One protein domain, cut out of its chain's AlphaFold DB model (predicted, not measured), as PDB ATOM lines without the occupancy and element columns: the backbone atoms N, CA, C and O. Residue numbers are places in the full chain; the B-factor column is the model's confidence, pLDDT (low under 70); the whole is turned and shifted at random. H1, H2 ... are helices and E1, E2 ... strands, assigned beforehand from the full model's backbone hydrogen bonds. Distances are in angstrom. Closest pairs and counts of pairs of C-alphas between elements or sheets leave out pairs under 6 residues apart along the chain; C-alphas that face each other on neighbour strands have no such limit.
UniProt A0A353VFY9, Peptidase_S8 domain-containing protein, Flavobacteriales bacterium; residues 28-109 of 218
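What this domain is: This is residues 28 to 109 of the 218 residues of the protein "Peptidase_S8 domain-containing protein" of Flavobacteriales bacterium (UniProt A0A353VFY9). A twisted antiparallel sheet, E2, E3, E1, E4 in order, has H2 packed along one face over E1 and E4, with H1 beside H2. Along the 82 printed residues, mixed in class, stand E1, H1, E2, E3, H2, E4. It is compact, radius of gyration of the C-alphas 11.8 A, spanning 33 by 27 by 25 A.

How they stand to each other: E1, residues 28 to 32, is antiparallel to E4, residues 103 to 108, with N 29 and O 107 at 2.8 A. E2, residues 62 to 64, and E3, residues 77 to 81, form a hairpin, N 79 and O 63 at 2.8 A. H1, residues 48 to 56, touches H2, residues 86 to 100, closest C-alphas Ile 53 and Asp 92, 7.4 A. In both, every O i to N i+4 pair is within hydrogen-bond range.

Where its parts are: E1 begins at C-alpha 28 (177.317, 229.227, 233.491) and E4 ends at C-alpha 108 (178.818, 225.977, 230.516).

The domain as a whole: Residues 33 to 47 and 65 to 76 are long links. The printed part has no cut, nor pLDDT under 70.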
ATOM      1  N   ILE A  28     176.779 228.623 234.711       90.88
ATOM      2  CA  ILE A  28     177.317 229.227 233.491       90.88
ATOM      3  C   ILE A  28     178.287 230.335 233.861       90.88
ATOM      4  O   ILE A  28     178.032 231.138 234.756       90.88
ATOM      5  N   ARG A  29     179.408 230.392 233.149       93.50
ATOM      6  CA  ARG A  29     180.397 231.455 233.263       93.50
ATOM      7  C   ARG A  29     180.325 232.378 232.067       93.50
ATOM      8  O   ARG A  29     180.246 231.932 230.925       93.50
ATOM      9  N   ILE A  30     180.388 233.672 232.346       95.69
ATOM     10  CA  ILE A  30     180.454 234.715 231.330       95.69
ATOM     11  C   ILE A  30     181.619 235.648 231.626       95.69
ATOM     12  O   ILE A  30     181.865 236.009 232.779       95.69
ATOM     13  N   ILE A  31     182.327 236.070 230.583       95.94
ATOM     14  CA  ILE A  31     183.223 237.227 230.673       95.94
ATOM     15  C   ILE A  31     182.498 238.399 230.034       95.94
ATOM     16  O   ILE A  31     182.310 238.415 228.820       95.94
ATOM     17  N   VAL A  32     182.071 239.371 230.837       95.94
ATOM     18  CA  VAL A  32     181.343 240.544 230.330       95.94
ATOM     19  C   VAL A  32     182.289 241.529 229.665       95.94
ATOM     20  O   VAL A  32     183.382 241.764 230.175       95.94
ATOM     21  N   ASN A  33     181.868 242.141 228.555       94.25
ATOM     22  CA  ASN A  33     182.626 243.206 227.895       94.25
ATOM     23  C   ASN A  33     182.608 244.511 228.702       94.25
ATOM     24  O   ASN A  33     183.628 245.195 228.774       94.25
ATOM     25  N   ASP A  34     181.504 244.787 229.391       92.44
ATOM     26  CA  ASP A  34     181.345 245.919 230.302       92.44
ATOM     27  C   ASP A  34     180.815 245.427 231.656       92.44
ATOM     28  O   ASP A  34     179.854 244.663 231.714       92.44
ATOM     29  N   GLN A  35     181.438 245.853 232.756       90.50
ATOM     30  CA  GLN A  35     180.990 245.491 234.104       90.50
ATOM     31  C   GLN A  35     179.656 246.145 234.478       90.50
ATOM     32  O   GLN A  35     178.967 245.616 235.346       90.50
ATOM     33  N   ALA A  36     179.256 247.228 233.801       91.38
ATOM     34  CA  ALA A  36     177.940 247.838 233.975       91.38
ATOM     35  C   ALA A  36     176.782 246.892 233.600       91.38
ATOM     36  O   ALA A  36     175.648 247.120 234.018       91.38
ATOM     37  N   LEU A  37     177.059 245.811 232.857       93.12
ATOM     38  CA  LEU A  37     176.075 244.774 232.542       93.12
ATOM     39  C   LEU A  37     175.626 243.986 233.771       93.12
ATOM     40  O   LEU A  37     174.511 243.475 233.775       93.12
ATOM     41  N   ILE A  38     176.480 243.854 234.789       93.06
ATOM     42  CA  ILE A  38     176.159 243.076 235.983       93.06
ATOM     43  C   ILE A  38     175.312 243.937 236.931       93.06
ATOM     44  O   ILE A  38     175.789 244.987 237.368       93.06
ATOM     45  N   PRO A  39     174.082 243.511 237.281       90.81
ATOM     46  CA  PRO A  39     173.250 244.224 238.243       90.81
ATOM     47  C   PRO A  39     173.939 244.356 239.605       90.81
ATOM     48  O   PRO A  39     174.556 243.411 240.102       90.81
ATOM     49  N   ALA A  40     173.791 245.518 240.235       83.75
ATOM     50  CA  ALA A  40     174.207 245.745 241.617       83.75
ATOM     51  C   ALA A  40     172.980 245.670 242.549       83.75
ATOM     52  O   ALA A  40     171.846 245.773 242.082       83.75
ATOM     53  N   PRO A  41     173.147 245.510 243.875       79.81
ATOM     54  CA  PRO A  41     172.012 245.466 244.793       79.81
ATOM     55  C   PRO A  41     171.091 246.689 244.636       79.81
ATOM     56  O   PRO A  41     171.491 247.820 244.908       79.81
ATOM     57  N   GLY A  42     169.854 246.454 244.187       76.69
ATOM     58  CA  GLY A  42     168.855 247.502 243.949       76.69
ATOM     59  C   GLY A  42     169.041 248.318 242.662       76.69
ATOM     60  O   GLY A  42     168.330 249.304 242.482       76.69
ATOM     61  N   VAL A  43     169.967 247.933 241.778       84.75
ATOM     62  CA  VAL A  43     170.238 248.604 240.499       84.75
ATOM     63  C   VAL A  43     170.284 247.567 239.381       84.75
ATOM     64  O   VAL A  43     171.085 246.634 239.417       84.75
ATOM     65  N   GLU A  44     169.431 247.741 238.376       86.88
ATOM     66  CA  GLU A  44     169.441 246.909 237.172       86.88
ATOM     67  C   GLU A  44     170.742 247.084 236.374       86.88
ATOM     68  O   GLU A  44     171.336 248.163 236.356       86.88
ATOM     69  N   GLY A  45     171.183 246.015 235.706       89.69
ATOM     70  CA  GLY A  45     172.320 246.073 234.792       89.69
ATOM     71  C   GLY A  45     172.018 246.950 233.575       89.69
ATOM     72  O   GLY A  45     170.864 247.262 233.278       89.69
ATOM     73  N   SER A  46     173.054 247.336 232.836       92.56
ATOM     74  CA  SER A  46     172.933 248.282 231.721       92.56
ATOM     75  C   SER A  46     172.142 247.769 230.508       92.56
ATOM     76  O   SER A  46     171.794 248.577 229.649       92.56
ATOM     77  N   ASP A  47     171.872 246.460 230.400       94.88
ATOM     78  CA  ASP A  47     171.129 245.865 229.282       94.88
ATOM     79  C   ASP A  47     169.823 245.199 229.739       94.88
ATOM     80  O   ASP A  47     169.826 244.259 230.533       94.88
ATOM     81  N   LEU A  48     168.700 245.674 229.189       93.62
ATOM     82  CA  LEU A  48     167.358 245.212 229.554       93.62
ATOM     83  C   LEU A  48     167.110 243.743 229.187       93.62
ATOM     84  O   LEU A  48     166.480 243.024 229.960       93.62
ATOM     85  N   ASP A  49     167.617 243.284 228.040       95.31
ATOM     86  CA  ASP A  49     167.393 241.905 227.589       95.31
ATOM     87  C   ASP A  49     168.213 240.927 228.434       95.31
ATOM     88  O   ASP A  49     167.720 239.863 228.807       95.31
ATOM     89  N   PHE A  50     169.436 241.311 228.814       95.25
ATOM     90  CA  PHE A  50     170.213 240.547 229.784       95.25
ATOM     91  C   PHE A  50     169.507 240.475 231.143       95.25
ATOM     92  O   PHE A  50     169.337 239.379 231.672       95.25
ATOM     93  N   ASN A  51     169.010 241.599 231.677       93.06
ATOM     94  CA  ASN A  51     168.248 241.611 232.933       93.06
ATOM     95  C   ASN A  51     167.000 240.712 232.857       93.06
ATOM     96  O   ASN A  51     166.690 239.991 233.808       93.06
ATOM     97  N   GLN A  52     166.311 240.702 231.711       93.94
ATOM     98  CA  GLN A  52     165.162 239.829 231.481       93.94
ATOM     99  C   GLN A  52     165.559 238.348 231.496       93.94
ATOM    100  O   GLN A  52     164.857 237.544 232.108       93.94
ATOM    101  N   ILE A  53     166.685 237.977 230.876       93.94
ATOM    102  CA  ILE A  53     167.221 236.608 230.938       93.94
ATOM    103  C   ILE A  53     167.527 236.227 232.392       93.94
ATOM    104  O   ILE A  53     167.084 235.172 232.846       93.94
ATOM    105  N   LEU A  54     168.205 237.089 233.156       92.94
ATOM    106  CA  LEU A  54     168.499 236.830 234.571       92.94
ATOM    107  C   LEU A  54     167.214 236.565 235.372       92.94
ATOM    108  O   LEU A  54     167.152 235.602 236.135       92.94
ATOM    109  N   SER A  55     166.161 237.355 235.137       91.38
ATOM    110  CA  SER A  55     164.854 237.150 235.771       91.38
ATOM    111  C   SER A  55     164.167 235.857 235.316       91.38
ATOM    112  O   SER A  55     163.619 235.137 236.149       91.38
ATOM    113  N   ASN A  56     164.178 235.549 234.014       93.50
ATOM    114  CA  ASN A  56     163.525 234.362 233.448       93.50
ATOM    115  C   ASN A  56     164.133 233.061 233.985       93.50
ATOM    116  O   ASN A  56     163.415 232.082 234.183       93.50
ATOM    117  N   TYR A  57     165.443 233.067 234.240       92.62
ATOM    118  CA  TYR A  57     166.186 231.916 234.748       92.62
ATOM    119  C   TYR A  57     166.404 231.933 236.264       92.62
ATOM    120  O   TYR A  57     167.187 231.131 236.780       92.62
ATOM    121  N   ALA A  58     165.698 232.820 236.975       90.31
ATOM    122  CA  ALA A  58     165.764 232.975 238.425       90.31
ATOM    123  C   ALA A  58     167.204 233.131 238.961       90.31
ATOM    124  O   ALA A  58     167.542 232.602 240.020       90.31
ATOM    125  N   ILE A  59     168.054 233.858 238.229       89.25
ATOM    126  CA  ILE A  59     169.420 234.166 238.657       89.25
ATOM    127  C   ILE A  59     169.353 235.232 239.747       89.25
ATOM    128  O   ILE A  59     169.046 236.392 239.481       89.25
ATOM    129  N   THR A  60     169.632 234.836 240.985       77.06
ATOM    130  CA  THR A  60     169.587 235.727 242.155       77.06
ATOM    131  C   THR A  60     170.965 236.081 242.697       77.06
ATOM    132  O   THR A  60     171.104 237.092 243.383       77.06
ATOM    133  N   ASP A  61     171.982 235.283 242.371       82.75
ATOM    134  CA  ASP A  61     173.364 235.488 242.793       82.75
ATOM    135  C   ASP A  61     174.299 235.414 241.583       82.75
ATOM    136  O   ASP A  61     174.297 234.435 240.831       82.75
ATOM    137  N   ILE A  62     175.085 236.475 241.398       91.25
ATOM    138  CA  ILE A  62     176.095 236.593 240.346       91.25
ATOM    139  C   ILE A  62     177.431 236.837 241.027       91.25
ATOM    140  O   ILE A  62     177.677 237.903 241.596       91.25
ATOM    141  N   LYS A  63     178.316 235.847 240.960       90.88
ATOM    142  CA  LYS A  63     179.583 235.880 241.686       90.88
ATOM    143  C   LYS A  63     180.743 236.157 240.745       90.88
ATOM    144  O   LYS A  63     180.946 235.440 239.772       90.88
ATOM    145  N   GLN A  64     181.571 237.142 241.078       92.75
ATOM    146  CA  GLN A  64     182.853 237.334 240.402       92.75
ATOM    147  C   GLN A  64     183.818 236.203 240.791       92.75
ATOM    148  O   GLN A  64     184.097 235.993 241.974       92.75
ATOM    149  N   VAL A  65     184.317 235.454 239.807       90.75
ATOM    150  CA  VAL A  65     185.019 234.182 240.059       90.75
ATOM    151  C   VAL A  65     186.459 234.409 240.513       90.75
ATOM    152  O   VAL A  65     186.924 233.764 241.451       90.75
ATOM    153  N   VAL A  66     187.170 235.339 239.869       90.31
ATOM    154  CA  VAL A  66     188.597 235.608 240.120       90.31
ATOM    155  C   VAL A  66     188.902 237.117 240.153       90.31
ATOM    156  O   VAL A  66     189.651 237.626 239.318       90.31
ATOM    157  N   PRO A  67     188.366 237.864 241.141       89.44
ATOM    158  CA  PRO A  67     188.502 239.328 241.218       89.44
ATOM    159  C   PRO A  67     189.952 239.833 241.264       89.44
ATOM    160  O   PRO A  67     190.234 240.949 240.843       89.44
ATOM    161  N   PHE A  68     190.884 239.014 241.757       90.62
ATOM    162  CA  PHE A  68     192.297 239.376 241.922       90.62
ATOM    163  C   PHE A  68     193.198 238.869 240.786       90.62
ATOM    164  O   PHE A  68     194.426 238.903 240.908       90.62
ATOM    165  N   ALA A  69     192.621 238.355 239.693       90.31
ATOM    166  CA  ALA A  69     193.401 237.898 238.551       90.31
ATOM    167  C   ALA A  69     194.230 239.050 237.959       90.31
ATOM    168  O   ALA A  69     193.769 240.184 237.868       90.31
ATOM    169  N   LYS A  70     195.461 238.764 237.520       91.19
ATOM    170  CA  LYS A  70     196.315 239.759 236.842       91.19
ATOM    171  C   LYS A  70     195.850 240.059 235.411       91.19
ATOM    172  O   LYS A  70     196.209 241.092 234.858       91.19
ATOM    173  N   THR A  71     195.079 239.145 234.831       92.06
ATOM    174  CA  THR A  71     194.552 239.218 233.467       92.06
ATOM    175  C   THR A  71     193.234 240.010 233.456       92.06
ATOM    176  O   THR A  71     192.300 239.588 234.146       92.06
ATOM    177  N   PRO A  72     193.120 241.127 232.707       91.12
ATOM    178  CA  PRO A  72     191.926 241.987 232.707       91.12
ATOM    179  C   PRO A  72     190.623 241.283 232.299       91.12
ATOM    180  O   PRO A  72     189.538 241.637 232.758       91.12
ATOM    181  N   GLU A  73     190.705 240.273 231.438       91.81
ATOM    182  CA  GLU A  73     189.567 239.452 231.024       91.81
ATOM    183  C   GLU A  73     189.024 238.637 232.200       91.81
ATOM    184  O   GLU A  73     187.821 238.618 232.448       91.81
ATOM    185  N   LEU A  74     189.916 238.038 232.989       91.69
ATOM    186  CA  LEU A  74     189.544 237.220 234.140       91.69
ATOM    187  C   LEU A  74     188.979 238.061 235.292       91.69
ATOM    188  O   LEU A  74     188.099 237.598 236.013       91.69
ATOM    189  N   GLN A  75     189.389 239.325 235.419       92.69
ATOM    190  CA  GLN A  75     188.765 240.255 236.367       92.69
ATOM    191  C   GLN A  75     187.284 240.516 236.052       92.69
ATOM    192  O   GLN A  75     186.560 240.981 236.922       92.69
ATOM    193  N   ARG A  76     186.796 240.206 234.847       94.75
ATOM    194  CA  ARG A  76     185.386 240.376 234.453       94.75
ATOM    195  C   ARG A  76     184.672 239.039 234.251       94.75
ATOM    196  O   ARG A  76     183.664 238.982 233.552       94.75
ATOM    197  N   LEU A  77     185.205 237.974 234.847       95.31
ATOM    198  CA  LEU A  77     184.605 236.646 234.847       95.31
ATOM    199  C   LEU A  77     183.578 236.524 235.977       95.31
ATOM    200  O   LEU A  77     183.927 236.631 237.158       95.31
ATOM    201  N   TYR A  78     182.335 236.236 235.606       94.88
ATOM    202  CA  TYR A  78     181.218 236.035 236.522       94.88
ATOM    203  C   TYR A  78     180.614 234.638 236.348       94.88
ATOM    204  O   TYR A  78     180.550 234.114 235.238       94.88
ATOM    205  N   GLU A  79     180.182 234.043 237.457       93.38
ATOM    206  CA  GLU A  79     179.451 232.777 237.520       93.38
ATOM    207  C   GLU A  79     177.982 233.069 237.837       93.38
ATOM    208  O   GLU A  79     177.669 233.760 238.811       93.38
ATOM    209  N   LEU A  80     177.103 232.557 236.978       92.62
ATOM    210  CA  LEU A  80     175.652 232.603 237.085       92.62
ATOM    211  C   LEU A  80     175.167 231.230 237.546       92.62
ATOM    212  O   LEU A  80     175.478 230.219 236.911       92.62
ATOM    213  N   ASN A  81     174.390 231.206 238.625       89.12
ATOM    214  CA  ASN A  81     173.799 229.984 239.160       89.12
ATOM    215  C   ASN A  81     172.292 229.980 238.884       89.12
ATOM    216  O   ASN A  81     171.599 230.927 239.255       89.12
ATOM    217  N   THR A  82     171.781 228.912 238.268       86.06
ATOM    218  CA  THR A  82     170.345 228.704 238.038       86.06
ATOM    219  C   THR A  82     169.888 227.367 238.604       86.06
ATOM    220  O   THR A  82     170.622 226.382 238.598       86.06
ATOM    221  N   THR A  83     168.645 227.327 239.077       81.50
ATOM    222  CA  THR A  83     167.935 226.083 239.406       81.50
ATOM    223  C   THR A  83     167.039 225.606 238.258       81.50
ATOM    224  O   THR A  83     166.416 224.551 238.366       81.50
ATOM    225  N   LEU A  84     166.949 226.382 237.169       86.19
ATOM    226  CA  LEU A  84     166.176 226.067 235.968       86.19
ATOM    227  C   LEU A  84     167.075 225.427 234.891       86.19
ATOM    228  O   LEU A  84     168.186 224.981 235.161       86.19
ATOM    229  N   SER A  85     166.577 225.336 233.654       86.50
ATOM    230  CA  SER A  85     167.303 224.695 232.554       86.50
ATOM    231  C   SER A  85     168.556 225.482 232.153       86.50
ATOM    232  O   SER A  85     168.462 226.541 231.531       86.50
ATOM    233  N   GLU A  86     169.728 224.918 232.452       86.31
ATOM    234  CA  GLU A  86     171.022 225.454 232.015       86.31
ATOM    235  C   GLU A  86     171.155 225.484 230.488       86.31
ATOM    236  O   GLU A  86     171.691 226.436 229.928       86.31
ATOM    237  N   GLU A  87     170.642 224.458 229.803       87.56
ATOM    238  CA  GLU A  87     170.673 224.371 228.340       87.56
ATOM    239  C   GLU A  87     169.983 225.570 227.689       87.56
ATOM    240  O   GLU A  87     170.551 226.212 226.803       87.56
ATOM    241  N   SER A  88     168.784 225.906 228.167       90.38
ATOM    242  CA  SER A  88     168.031 227.048 227.658       90.38
ATOM    243  C   SER A  88     168.689 228.376 228.041       90.38
ATOM    244  O   SER A  88     168.822 229.248 227.185       90.38
ATOM    245  N   LEU A  89     169.187 228.510 229.279       92.06
ATOM    246  CA  LEU A  89     169.919 229.707 229.705       92.06
ATOM    247  C   LEU A  89     171.150 229.951 228.822       92.06
ATOM    248  O   LEU A  89     171.376 231.067 228.361       92.06
ATOM    249  N   TYR A  90     171.935 228.905 228.560       92.56
ATOM    250  CA  TYR A  90     173.094 228.982 227.681       92.56
ATOM    251  C   TYR A  90     172.698 229.408 226.265       92.56
ATOM    252  O   TYR A  90     173.317 230.312 225.703       92.56
ATOM    253  N   ALA A  91     171.663 228.785 225.694       93.50
ATOM    254  CA  ALA A  91     171.190 229.106 224.352       93.50
ATOM    255  C   ALA A  91     170.760 230.578 224.232       93.50
ATOM    256  O   ALA A  91     171.161 231.256 223.283       93.50
ATOM    257  N   ASP A  92     170.022 231.091 225.218       95.81
ATOM    258  CA  ASP A  92     169.549 232.476 225.231       95.81
ATOM    259  C   ASP A  92     170.698 233.478 225.413       95.81
ATOM    260  O   ASP A  92     170.748 234.494 224.716       95.81
ATOM    261  N   LEU A  93     171.672 233.183 226.284       95.69
ATOM    262  CA  LEU A  93     172.865 234.021 226.460       95.69
ATOM    263  C   LEU A  93     173.722 234.071 225.190       95.69
ATOM    264  O   LEU A  93     174.210 235.140 224.817       95.69
ATOM    265  N   VAL A  94     173.890 232.939 224.503       96.00
ATOM    266  CA  VAL A  94     174.605 232.880 223.221       96.00
ATOM    267  C   VAL A  94     173.857 233.666 222.146       96.00
ATOM    268  O   VAL A  94     174.484 234.442 221.424       96.00
ATOM    269  N   ALA A  95     172.533 233.519 222.055       96.25
ATOM    270  CA  ALA A  95     171.712 234.262 221.102       96.25
ATOM    271  C   ALA A  95     171.781 235.778 221.349       96.25
ATOM    272  O   ALA A  95     171.984 236.549 220.407       96.25
ATOM    273  N   LEU A  96     171.703 236.211 222.613       96.06
ATOM    274  CA  LEU A  96     171.881 237.611 222.992       96.06
ATOM    275  C   LEU A  96     173.277 238.115 222.602       96.06
ATOM    276  O   LEU A  96     173.419 239.205 222.044       96.06
ATOM    277  N   ASN A  97     174.313 237.306 222.843       96.44
ATOM    278  CA  ASN A  97     175.679 237.691 222.519       96.44
ATOM    279  C   ASN A  97     175.916 237.836 221.013       96.44
ATOM    280  O   ASN A  97     176.621 238.746 220.589       96.44
ATOM    281  N   GLN A  98     175.299 236.986 220.191       95.00
ATOM    282  CA  GLN A  98     175.374 237.097 218.731       95.00
ATOM    283  C   GLN A  98     174.766 238.403 218.209       95.00
ATOM    284  O   GLN A  98     175.205 238.916 217.182       95.00
ATOM    285  N   GLN A  99     173.768 238.946 218.907       94.81
ATOM    286  CA  GLN A  99     173.094 240.182 218.513       94.81
ATOM    287  C   GLN A  99     173.813 241.432 219.021       94.81
ATOM    288  O   GLN A  99     173.905 242.425 218.301       94.81
ATOM    289  N   LYS A 100     174.293 241.396 220.267       94.44
ATOM    290  CA  LYS A 100     174.741 242.596 220.987       94.44
ATOM    291  C   LYS A 100     176.213 242.597 221.382       94.44
ATOM    292  O   LYS A 100     176.713 243.634 221.808       94.44
ATOM    293  N   ASN A 101     176.911 241.471 221.237       94.62
ATOM    294  CA  ASN A 101     178.322 241.313 221.589       94.62
ATOM    295  C   ASN A 101     178.635 241.785 223.026       94.62
ATOM    296  O   ASN A 101     179.564 242.559 223.264       94.62
ATOM    297  N   LEU A 102     177.814 241.354 223.988       94.12
ATOM    298  CA  LEU A 102     177.907 241.745 225.400       94.12
ATOM    299  C   LEU A 102     178.964 240.954 226.180       94.12
ATOM    300  O   LEU A 102     179.478 241.441 227.188       94.12
ATOM    301  N   PHE A 103     179.305 239.751 225.725       95.88
ATOM    302  CA  PHE A 103     180.214 238.829 226.393       95.88
ATOM    303  C   PHE A 103     181.385 238.474 225.480       95.88
ATOM    304  O   PHE A 103     181.213 238.206 224.291       95.88
ATOM    305  N   LEU A 104     182.582 238.406 226.055       93.88
ATOM    306  CA  LEU A 104     183.747 237.833 225.392       93.88
ATOM    307  C   LEU A 104     183.595 236.312 225.233       93.88
ATOM    308  O   LEU A 104     183.946 235.764 224.195       93.88
ATOM    309  N   THR A 105     183.064 235.642 226.258       92.88
ATOM    310  CA  THR A 105     182.773 234.202 226.238       92.88
ATOM    311  C   THR A 105     181.535 233.892 227.074       92.88
ATOM    312  O   THR A 105     181.241 234.604 228.041       92.88
ATOM    313  N   VAL A 106     180.830 232.829 226.689       94.19
ATOM    314  CA  VAL A 106     179.729 232.203 227.429       94.19
ATOM    315  C   VAL A 106     180.045 230.716 227.481       94.19
ATOM    316  O   VAL A 106     180.121 230.066 226.440       94.19
ATOM    317  N   GLU A 107     180.252 230.180 228.676       89.50
ATOM    318  CA  GLU A 107     180.727 228.813 228.877       89.50
ATOM    319  C   GLU A 107     179.857 228.094 229.899       89.50
ATOM    320  O   GLU A 107     179.644 228.576 231.014       89.50
ATOM    321  N   LYS A 108     179.382 226.902 229.534       87.25
ATOM    322  CA  LYS A 108     178.818 225.977 230.516       87.25
ATOM    323  C   LYS A 108     179.930 225.492 231.430       87.25
ATOM    324  O   LYS A 108     181.036 225.226 230.963       87.25
ATOM    325  N   CYS A 109     179.644 225.361 232.719       79.31
ATOM    326  CA  CYS A 109     180.593 224.787 233.663       79.31
ATOM    327  C   CYS A 109     180.345 223.282 233.741       79.31
ATOM    328  O   CYS A 109     179.437 222.883 234.471       79.31
TER     329      CYS A 109